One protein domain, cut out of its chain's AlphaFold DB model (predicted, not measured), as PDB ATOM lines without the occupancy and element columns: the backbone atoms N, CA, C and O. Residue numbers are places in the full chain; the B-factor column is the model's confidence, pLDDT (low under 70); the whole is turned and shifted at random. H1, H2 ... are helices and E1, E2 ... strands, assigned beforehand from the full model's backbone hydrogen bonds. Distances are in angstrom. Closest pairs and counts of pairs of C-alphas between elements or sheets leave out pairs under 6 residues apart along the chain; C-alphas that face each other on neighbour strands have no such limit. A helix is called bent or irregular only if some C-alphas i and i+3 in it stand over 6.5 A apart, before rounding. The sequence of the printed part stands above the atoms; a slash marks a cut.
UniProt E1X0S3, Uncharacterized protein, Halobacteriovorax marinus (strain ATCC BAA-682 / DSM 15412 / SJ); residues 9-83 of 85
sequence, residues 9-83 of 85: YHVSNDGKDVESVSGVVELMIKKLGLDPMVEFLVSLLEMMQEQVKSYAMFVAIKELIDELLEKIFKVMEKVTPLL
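This is residues 9 to 83 of the 85 residues of an uncharacterized protein of Halobacteriovorax marinus (strain ATCC BAA-682 / DSM 15412 / SJ) (UniProt E1X0S3). What shape does the backbone make? Two long helices, H2 and H3, form a loose, open U, joined at one end by a tight link, and the short helix H1 stands between their other ends. A small hairpin of two strands, E1 and E2, sits beside H1 and sticks out along the long axis beyond the start of H2. What is it made of? The printed part has 75 residues with two named strands and three named helices, in the order E1, E2, H1, H2, H3; the sheet, E1 - E2, is antiparallel, and the class is mostly helix. How is it spread? It is loose, with a radius of gyration of the C-alphas of 15.9 A, and its outline is a rod with spans of 49 by 24 by 16 A.

Where are the strands? E1 is residues 9 to 11, from C-alpha 9 at (-11.583, 51.719, 6.302), and E2 is residues 18 to 21; they measure 6.5 A and 9.3 A from first to last C-alpha. Where are the helices? H1 is residues 24 to 31, 10.1 A long, and H2 is residues 35 to 50, 22.8 A long, from C-alpha 35 at (-10.354, 40.420, 18.247). H3 is residues 55 to 83, 40.5 A long, and ends with C-alpha 83 at (-12.291, 41.471, 0.328). Is H3 straight? It has a kink of 30 degrees near residue 77 and is only just irregular, with C-alphas 78 and 81 6.55 A apart.

How do the strands pair? E1 and E2 form a hairpin, antiparallel at 139 degrees, with N 10 and O 19 within hydrogen-bond range at 2.9 A, and N 19 and O 10 also at 2.9 A. What is near H1? Its closest C-alphas to E1 are Leu 27 and His 10, 6.0 A apart. H1 is close to H3 but not clearly touching it, about perpendicular at 80 degrees, the closest C-alphas being Val 24 and Thr 80, 7.2 A apart. How do H2 and H3 stand? They are close but not clearly touching, at a shallow tilt of 15 degrees, opposite ways; their closest C-alphas, Gln 49 and Phe 58, are 7.8 A apart. Are the helix backbones intact? In H1 and H2 every O i to N i+4 pair is within hydrogen-bond range, and in H3 22 of 25 are.

How large is it? The two C-alphas farthest apart, those of Lys 16 and Ala 56, are 49.9 A apart. Is there a cut or a long link? The printed part has no cut, and no link is long. Where is confidence low? Residues 9 to 20 and residue 83 have a pLDDT under 70; the mean of the printed part is 81.6.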
ATOM      1  N   TYR A   9     -10.571  51.321   5.327       57.25
ATOM      2  CA  TYR A   9     -11.583  51.719   6.302       57.25
ATOM      3  C   TYR A   9     -12.431  50.511   6.690       57.25
ATOM      4  O   TYR A   9     -12.909  49.777   5.825       57.25
ATOM      5  N   HIS A  10     -12.612  50.310   7.991       61.00
ATOM      6  CA  HIS A  10     -13.534  49.336   8.561       61.00
ATOM      7  C   HIS A  10     -14.770  50.076   9.080       61.00
ATOM      8  O   HIS A  10     -14.642  51.012   9.865       61.00
ATOM      9  N   VAL A  11     -15.960  49.670   8.636       61.56
ATOM     10  CA  VAL A  11     -17.230  50.176   9.173       61.56
ATOM     11  C   VAL A  11     -17.632  49.258  10.320       61.56
ATOM     12  O   VAL A  11     -17.734  48.050  10.113       61.56
ATOM     13  N   SER A  12     -17.832  49.812  11.517       59.03
ATOM     14  CA  SER A  12     -18.296  49.046  12.675       59.03
ATOM     15  C   SER A  12     -19.609  48.320  12.359       59.03
ATOM     16  O   SER A  12     -20.415  48.801  11.562       59.03
ATOM     17  N   ASN A  13     -19.843  47.152  12.971       56.62
ATOM     18  CA  ASN A  13     -21.034  46.328  12.703       56.62
ATOM     19  C   ASN A  13     -22.367  47.074  12.938       56.62
ATOM     20  O   ASN A  13     -23.383  46.703  12.354       56.62
ATOM     21  N   ASP A  14     -22.349  48.160  13.719       57.69
ATOM     22  CA  ASP A  14     -23.499  49.031  13.993       57.69
ATOM     23  C   ASP A  14     -23.655  50.192  12.985       57.69
ATOM     24  O   ASP A  14     -24.542  51.037  13.130       57.69
ATOM     25  N   GLY A  15     -22.785  50.273  11.970       56.50
ATOM     26  CA  GLY A  15     -22.829  51.263  10.889       56.50
ATOM     27  C   GLY A  15     -22.512  52.703  11.304       56.50
ATOM     28  O   GLY A  15     -22.679  53.617  10.497       56.50
ATOM     29  N   LYS A  16     -22.091  52.924  12.554       54.56
ATOM     30  CA  LYS A  16     -21.917  54.263  13.137       54.56
ATOM     31  C   LYS A  16     -20.502  54.815  13.038       54.56
ATOM     32  O   LYS A  16     -20.363  56.027  12.904       54.56
ATOM     33  N   ASP A  17     -19.487  53.953  13.054       55.97
ATOM     34  CA  ASP A  17     -18.095  54.382  13.176       55.97
ATOM     35  C   ASP A  17     -17.240  53.799  12.054       55.97
ATOM     36  O   ASP A  17     -17.316  52.613  11.729       55.97
ATOM     37  N   VAL A  18     -16.433  54.668  11.444       58.84
ATOM     38  CA  VAL A  18     -15.475  54.300  10.404       58.84
ATOM     39  C   VAL A  18     -14.085  54.403  11.003       58.84
ATOM     40  O   VAL A  18     -13.596  55.496  11.284       58.84
ATOM     41  N   GLU A  19     -13.442  53.259  11.187       64.56
ATOM     42  CA  GLU A  19     -12.088  53.186  11.718       64.56
ATOM     43  C   GLU A  19     -11.088  52.998  10.580       64.56
ATOM     44  O   GLU A  19     -11.252  52.134   9.715       64.56
ATOM     45  N   SER A  20     -10.025  53.804  10.575       63.62
ATOM     46  CA  SER A  20      -8.885  53.557   9.698       63.62
ATOM     47  C   SER A  20      -8.125  52.339  10.204       63.62
ATOM     48  O   SER A  20      -7.651  52.341  11.339       63.62
ATOM     49  N   VAL A  21      -7.972  51.337   9.350       71.75
ATOM     50  CA  VAL A  21      -7.183  50.141   9.633       71.75
ATOM     51  C   VAL A  21      -5.877  50.179   8.851       71.75
ATOM     52  O   VAL A  21      -5.795  50.672   7.723       71.75
ATOM     53  N   SER A  22      -4.825  49.670   9.481       70.88
ATOM     54  CA  SER A  22      -3.450  49.721   8.987       70.88
ATOM     55  C   SER A  22      -3.189  48.780   7.804       70.88
ATOM     56  O   SER A  22      -2.222  48.977   7.064       70.88
ATOM     57  N   GLY A  23      -4.056  47.784   7.579       74.62
ATOM     58  CA  GLY A  23      -3.913  46.812   6.498       74.62
ATOM     59  C   GLY A  23      -5.093  45.845   6.359       74.62
ATOM     60  O   GLY A  23      -6.021  45.839   7.166       74.62
ATOM     61  N   VAL A  24      -5.037  44.988   5.331       73.81
ATOM     62  CA  VAL A  24      -6.086  43.996   5.010       73.81
ATOM     63  C   VAL A  24      -6.277  42.977   6.140       73.81
ATOM     64  O   VAL A  24      -7.387  42.512   6.372       73.81
ATOM     65  N   VAL A  25      -5.210  42.657   6.876       76.06
ATOM     66  CA  VAL A  25      -5.260  41.717   8.006       76.06
ATOM     67  C   VAL A  25      -6.078  42.285   9.162       76.06
ATOM     68  O   VAL A  25      -6.989  41.625   9.646       76.06
ATOM     69  N   GLU A  26      -5.808  43.528   9.563       76.75
ATOM     70  CA  GLU A  26      -6.586  44.204  10.606       76.75
ATOM     71  C   GLU A  26      -8.047  44.379  10.172       76.75
ATOM     72  O   GLU A  26      -8.960  44.140  10.959       76.75
ATOM     73  N   LEU A  27      -8.276  44.697   8.890       78.75
ATOM     74  CA  LEU A  27      -9.621  44.749   8.324       78.75
ATOM     75  C   LEU A  27     -10.346  43.405   8.462       78.75
ATOM     76  O   LEU A  27     -11.515  43.393   8.829       78.75
ATOM     77  N   MET A  28      -9.675  42.281   8.189       76.62
ATOM     78  CA  MET A  28     -10.249  40.940   8.356       76.62
ATOM     79  C   MET A  28     -10.574  40.619   9.804       76.62
ATOM     80  O   MET A  28     -11.664  40.123  10.073       76.62
ATOM     81  N   ILE A  29      -9.638  40.898  10.712       80.69
ATOM     82  CA  ILE A  29      -9.811  40.636  12.141       80.69
ATOM     83  C   ILE A  29     -11.051  41.375  12.640       80.69
ATOM     84  O   ILE A  29     -11.962  40.733  13.157       80.69
ATOM     85  N   LYS A  30     -11.145  42.681  12.366       81.00
ATOM     86  CA  LYS A  30     -12.281  43.502  12.796       81.00
ATOM     87  C   LYS A  30     -13.587  43.110  12.104       81.00
ATOM     88  O   LYS A  30     -14.606  42.930  12.767       81.00
ATOM     89  N   LYS A  31     -13.560  42.881  10.784       78.62
ATOM     90  CA  LYS A  31     -14.759  42.530   9.999       78.62
ATOM     91  C   LYS A  31     -15.352  41.179  10.396       78.62
ATOM     92  O   LYS A  31     -16.560  40.991  10.305       78.62
ATOM     93  N   LEU A  32     -14.511  40.233  10.809       79.88
ATOM     94  CA  LEU A  32     -14.935  38.915  11.279       79.88
ATOM     95  C   LEU A  32     -15.116  38.861  12.807       79.88
ATOM     96  O   LEU A  32     -15.458  37.801  13.327       79.88
ATOM     97  N   GLY A  33     -14.902  39.975  13.521       81.38
ATOM     98  CA  GLY A  33     -15.016  40.053  14.981       81.38
ATOM     99  C   GLY A  33     -14.048  39.121  15.711       81.38
ATOM    100  O   GLY A  33     -14.404  38.529  16.729       81.38
ATOM    101  N   LEU A  34     -12.850  38.926  15.159       85.69
ATOM    102  CA  LEU A  34     -11.862  37.970  15.658       85.69
ATOM    103  C   LEU A  34     -10.974  38.539  16.768       85.69
ATOM    104  O   LEU A  34     -10.127  37.800  17.263       85.69
ATOM    105  N   ASP A  35     -11.156  39.792  17.187       84.81
ATOM    106  CA  ASP A  35     -10.354  40.420  18.247       84.81
ATOM    107  C   ASP A  35     -10.250  39.554  19.523       84.81
ATOM    108  O   ASP A  35      -9.125  39.277  19.945       84.81
ATOM    109  N   PRO A  36     -11.344  38.977  20.074       89.00
ATOM    110  CA  PRO A  36     -11.249  38.113  21.258       89.00
ATOM    111  C   PRO A  36     -10.461  36.821  20.998       89.00
ATOM    112  O   PRO A  36      -9.825  36.267  21.892       89.00
ATOM    113  N   MET A  37     -10.505  36.319  19.760       87.19
ATOM    114  CA  MET A  37      -9.739  35.142  19.348       87.19
ATOM    115  C   MET A  37      -8.248  35.462  19.240       87.19
ATOM    116  O   MET A  37      -7.421  34.650  19.649       87.19
ATOM    117  N   VAL A  38      -7.899  36.640  18.717       87.00
ATOM    118  CA  VAL A  38      -6.510  37.107  18.647       87.00
ATOM    119  C   VAL A  38      -5.937  37.265  20.053       87.00
ATOM    120  O   VAL A  38      -4.858  36.741  20.316       87.00
ATOM    121  N   GLU A  39      -6.671  37.902  20.967       91.00
ATOM    122  CA  GLU A  39      -6.262  38.033  22.372       91.00
ATOM    123  C   GLU A  39      -6.035  36.666  23.029       91.00
ATOM    124  O   GLU A  39      -4.986  36.432  23.628       91.00
ATOM    125  N   PHE A  40      -6.964  35.723  22.840       91.75
ATOM    126  CA  PHE A  40      -6.810  34.358  23.342       91.75
ATOM    127  C   PHE A  40      -5.548  33.666  22.802       91.75
ATOM    128  O   PHE A  40      -4.819  33.024  23.561       91.75
ATOM    129  N   LEU A  41      -5.269  33.793  21.500       88.38
ATOM    130  CA  LEU A  41      -4.077  33.209  20.882       88.38
ATOM    131  C   LEU A  41      -2.787  33.824  21.434       88.38
ATOM    132  O   LEU A  41      -1.831  33.088  21.677       88.38
ATOM    133  N   VAL A  42      -2.759  35.138  21.669       90.56
ATOM    134  CA  VAL A  42      -1.611  35.818  22.288       90.56
ATOM    135  C   VAL A  42      -1.359  35.265  23.688       90.56
ATOM    136  O   VAL A  42      -0.247  34.819  23.960       90.56
ATOM    137  N   SER A  43      -2.388  35.180  24.536       93.62
ATOM    138  CA  SER A  43      -2.239  34.628  25.889       93.62
ATOM    139  C   SER A  43      -1.781  33.166  25.887       93.62
ATOM    140  O   SER A  43      -0.997  32.750  26.740       93.62
ATOM    141  N   LEU A  44      -2.230  32.368  24.913       89.81
ATOM    142  CA  LEU A  44      -1.787  30.982  24.760       89.81
ATOM    143  C   LEU A  44      -0.294  30.910  24.408       89.81
ATOM    144  O   LEU A  44       0.435  30.103  24.987       89.81
ATOM    145  N   LEU A  45       0.174  31.762  23.493       88.62
ATOM    146  CA  LEU A  45       1.588  31.838  23.125       88.62
ATOM    147  C   LEU A  45       2.460  32.337  24.281       88.62
ATOM    148  O   LEU A  45       3.545  31.798  24.485       88.62
ATOM    149  N   GLU A  46       1.991  33.313  25.056       91.50
ATOM    150  CA  GLU A  46       2.673  33.788  26.268       91.50
ATOM    151  C   GLU A  46       2.833  32.655  27.287       91.50
ATOM    152  O   GLU A  46       3.948  32.365  27.718       91.50
ATOM    153  N   MET A  47       1.756  31.918  27.576       91.56
ATOM    154  CA  MET A  47       1.806  30.749  28.459       91.56
ATOM    155  C   MET A  47       2.789  29.680  27.950       91.56
ATOM    156  O   MET A  47       3.507  29.061  28.736       91.56
ATOM    157  N   MET A  48       2.842  29.436  26.635       86.31
ATOM    158  CA  MET A  48       3.815  28.504  26.053       86.31
ATOM    159  C   MET A  48       5.252  28.999  26.232       86.31
ATOM    160  O   MET A  48       6.128  28.195  26.550       86.31
ATOM    161  N   GLN A  49       5.498  30.301  26.062       88.31
ATOM    162  CA  GLN A  49       6.812  30.913  26.267       88.31
ATOM    163  C   GLN A  49       7.262  30.827  27.729       88.31
ATOM    164  O   GLN A  49       8.419  30.503  27.981       88.31
ATOM    165  N   GLU A  50       6.363  31.027  28.692       91.12
ATOM    166  CA  GLU A  50       6.666  30.878  30.124       91.12
ATOM    167  C   GLU A  50       7.134  29.462  30.492       91.12
ATOM    168  O   GLU A  50       7.906  29.266  31.436       91.12
ATOM    169  N   GLN A  51       6.696  28.451  29.736       87.88
ATOM    170  CA  GLN A  51       7.109  27.064  29.940       87.88
ATOM    171  C   GLN A  51       8.438  26.708  29.262       87.88
ATOM    172  O   GLN A  51       8.997  25.645  29.547       87.88
ATOM    173  N   VAL A  52       8.988  27.586  28.415       90.81
ATOM    174  CA  VAL A  52      10.275  27.376  27.743       90.81
ATOM    175  C   VAL A  52      11.408  27.443  28.763       90.81
ATOM    176  O   VAL A  52      11.841  28.509  29.190       90.81
ATOM    177  N   LYS A  53      11.942  26.276  29.131       90.56
ATOM    178  CA  LYS A  53      13.062  26.161  30.087       90.56
ATOM    179  C   LYS A  53      14.412  25.877  29.432       90.56
ATOM    180  O   LYS A  53      15.435  25.880  30.110       90.56
ATOM    181  N   SER A  54      14.431  25.583  28.135       94.44
ATOM    182  CA  SER A  54      15.653  25.247  27.407       94.44
ATOM    183  C   SER A  54      15.603  25.742  25.969       94.44
ATOM    184  O   SER A  54      14.532  25.886  25.377       94.44
ATOM    185  N   TYR A  55      16.781  25.948  25.382       89.31
ATOM    186  CA  TYR A  55      16.895  26.355  23.985       89.31
ATOM    187  C   TYR A  55      16.297  25.317  23.021       89.31
ATOM    188  O   TYR A  55      15.634  25.682  22.060       89.31
ATOM    189  N   ALA A  56      16.453  24.021  23.300       91.69
ATOM    190  CA  ALA A  56      15.852  22.975  22.471       91.69
ATOM    191  C   ALA A  56      14.314  23.053  22.464       91.69
ATOM    192  O   ALA A  56      13.688  22.909  21.418       91.69
ATOM    193  N   MET A  57      13.705  23.338  23.620       90.44
ATOM    194  CA  MET A  57      12.256  23.524  23.732       90.44
ATOM    195  C   MET A  57      11.790  24.793  23.012       90.44
ATOM    196  O   MET A  57      10.757  24.773  22.348       90.44
ATOM    197  N   PHE A  58      12.578  25.869  23.089       92.38
ATOM    198  CA  PHE A  58      12.333  27.084  22.317       92.38
ATOM    199  C   PHE A  58      12.305  26.802  20.813       92.38
ATOM    200  O   PHE A  58      11.371  27.225  20.142       92.38
ATOM    201  N   VAL A  59      13.297  26.073  20.286       94.31
ATOM    202  CA  VAL A  59      13.373  25.748  18.852       94.31
ATOM    203  C   VAL A  59      12.153  24.942  18.406       94.31
ATOM    204  O   VAL A  59      11.540  25.299  17.407       94.31
ATOM    205  N   ALA A  60      11.738  23.934  19.178       90.94
ATOM    206  CA  ALA A  60      10.554  23.137  18.855       90.94
ATOM    207  C   ALA A  60       9.257  23.970  18.853       90.94
ATOM    208  O   ALA A  60       8.420  23.831  17.962       90.94
ATOM    209  N   ILE A  61       9.087  24.868  19.829       89.88
ATOM    210  CA  ILE A  61       7.924  25.769  19.874       89.88
ATOM    211  C   ILE A  61       7.977  26.783  18.730       89.88
ATOM    212  O   ILE A  61       6.953  27.051  18.109       89.88
ATOM    213  N   LYS A  62       9.161  27.318  18.417       91.88
ATOM    214  CA  LYS A  62       9.363  28.219  17.281       91.88
ATOM    215  C   LYS A  62       8.950  27.547  15.973       91.88
ATOM    216  O   LYS A  62       8.209  28.156  15.216       91.88
ATOM    217  N   GLU A  63       9.386  26.315  15.719       94.31
ATOM    218  CA  GLU A  63       8.999  25.567  14.513       94.31
ATOM    219  C   GLU A  63       7.479  25.384  14.419       94.31
ATOM    220  O   GLU A  63       6.890  25.616  13.364       94.31
ATOM    221  N   LEU A  64       6.818  25.069  15.538       90.25
ATOM    222  CA  LEU A  64       5.360  24.968  15.592       90.25
ATOM    223  C   LEU A  64       4.667  26.308  15.287       90.25
ATOM    224  O   LEU A  64       3.672  26.339  14.560       90.25
ATOM    225  N   ILE A  65       5.182  27.415  15.831       90.50
ATOM    226  CA  ILE A  65       4.672  28.765  15.555       90.50
ATOM    227  C   ILE A  65       4.895  29.130  14.084       90.50
ATOM    228  O   ILE A  65       3.980  29.647  13.448       90.50
ATOM    229  N   ASP A  66       6.068  28.833  13.528       93.75
ATOM    230  CA  ASP A  66       6.394  29.106  12.127       93.75
ATOM    231  C   ASP A  66       5.425  28.366  11.184       93.75
ATOM    232  O   ASP A  66       4.849  28.979  10.282       93.75
ATOM    233  N   GLU A  67       5.152  27.079  11.434       94.75
ATOM    234  CA  GLU A  67       4.158  26.311  10.669       94.75
ATOM    235  C   GLU A  67       2.735  26.875  10.799       94.75
ATOM    236  O   GLU A  67       1.961  26.881   9.834       94.75
ATOM    237  N   LEU A  68       2.356  27.320  12.001       89.69
ATOM    238  CA  LEU A  68       1.056  27.943  12.244       89.69
ATOM    239  C   LEU A  68       0.920  29.240  11.440       89.69
ATOM    240  O   LEU A  68      -0.088  29.434  10.755       89.69
ATOM    241  N   LEU A  69       1.938  30.100  11.483       89.69
ATOM    242  CA  LEU A  69       1.974  31.350  10.731       89.69
ATOM    243  C   LEU A  69       1.899  31.095   9.227       89.69
ATOM    244  O   LEU A  69       1.126  31.757   8.538       89.69
ATOM    245  N   GLU A  70       2.617  30.097   8.710       94.88
ATOM    246  CA  GLU A  70       2.556  29.736   7.292       94.88
ATOM    247  C   GLU A  70       1.133  29.338   6.864       94.88
ATOM    248  O   GLU A  70       0.643  29.761   5.812       94.88
ATOM    249  N   LYS A  71       0.426  28.558   7.692       91.38
ATOM    250  CA  LYS A  71      -0.974  28.184   7.431       91.38
ATOM    251  C   LYS A  71      -1.891  29.405   7.447       91.38
ATOM    252  O   LYS A  71      -2.733  29.529   6.556       91.38
ATOM    253  N   ILE A  72      -1.711  30.311   8.410       86.88
ATOM    254  CA  ILE A  72      -2.471  31.565   8.488       86.88
ATOM    255  C   ILE A  72      -2.233  32.401   7.228       86.88
ATOM    256  O   ILE A  72      -3.202  32.804   6.588       86.88
ATOM    257  N   PHE A  73      -0.980  32.588   6.801       86.25
ATOM    258  CA  PHE A  73      -0.661  33.327   5.577       86.25
ATOM    259  C   PHE A  73      -1.323  32.716   4.340       86.25
ATOM    260  O   PHE A  73      -1.967  33.441   3.587       86.25
ATOM    261  N   LYS A  74      -1.282  31.389   4.171       89.94
ATOM    262  CA  LYS A  74      -1.961  30.704   3.053       89.94
ATOM    263  C   LYS A  74      -3.474  30.914   3.050       89.94
ATOM    264  O   LYS A  74      -4.083  31.028   1.986       89.94
ATOM    265  N   VAL A  75      -4.108  30.928   4.224       87.00
ATOM    266  CA  VAL A  75      -5.541  31.236   4.335       87.00
ATOM    267  C   VAL A  75      -5.786  32.699   3.978       87.00
ATOM    268  O   VAL A  75      -6.667  32.984   3.171       87.00
ATOM    269  N   MET A  76      -4.976  33.622   4.498       81.31
ATOM    270  CA  MET A  76      -5.104  35.048   4.200       81.31
ATOM    271  C   MET A  76      -4.915  35.357   2.715       81.31
ATOM    272  O   MET A  76      -5.691  36.134   2.170       81.31
ATOM    273  N   GLU A  77      -3.959  34.731   2.030       84.25
ATOM    274  CA  GLU A  77      -3.768  34.885   0.580       84.25
ATOM    275  C   GLU A  77      -5.018  34.485  -0.212       84.25
ATOM    276  O   GLU A  77      -5.377  35.146  -1.185       84.25
ATOM    277  N   LYS A  78      -5.725  33.437   0.230       83.69
ATOM    278  CA  LYS A  78      -6.975  32.982  -0.396       83.69
ATOM    279  C   LYS A  78      -8.171  33.870  -0.068       83.69
ATOM    280  O   LYS A  78      -9.063  34.006  -0.900       83.69
ATOM    281  N   VAL A  79      -8.210  34.454   1.128       80.12
ATOM    282  CA  VAL A  79      -9.332  35.289   1.590       80.12
ATOM    283  C   VAL A  79      -9.191  36.743   1.128       80.12
ATOM    284  O   VAL A  79     -10.192  37.381   0.825       80.12
ATOM    285  N   THR A  80      -7.969  37.257   0.979       75.06
ATOM    286  CA  THR A  80      -7.673  38.614   0.477       75.06
ATOM    287  C   THR A  80      -8.430  38.991  -0.808       75.06
ATOM    288  O   THR A  80      -9.034  40.064  -0.827       75.06
ATOM    289  N   PRO A  81      -8.469  38.167  -1.878       78.50
ATOM    290  CA  PRO A  81      -9.232  38.512  -3.078       78.50
ATOM    291  C   PRO A  81     -10.736  38.645  -2.819       78.50
ATOM    292  O   PRO A  81     -11.380  39.420  -3.512       78.50
ATOM    293  N   LEU A  82     -11.291  37.971  -1.804       71.56
ATOM    294  CA  LEU A  82     -12.710  38.065  -1.431       71.56
ATOM    295  C   LEU A  82     -13.088  39.396  -0.763       71.56
ATOM    296  O   LEU A  82     -14.269  39.674  -0.576       71.56
ATOM    297  N   LEU A  83     -12.098  40.210  -0.391       64.56
ATOM    298  CA  LEU A  83     -12.291  41.471   0.328       64.56
ATOM    299  C   LEU A  83     -12.000  42.709  -0.520       64.56
ATOM    300  O   LEU A  83     -12.346  43.806  -0.098       64.56
TER     301      LEU A  83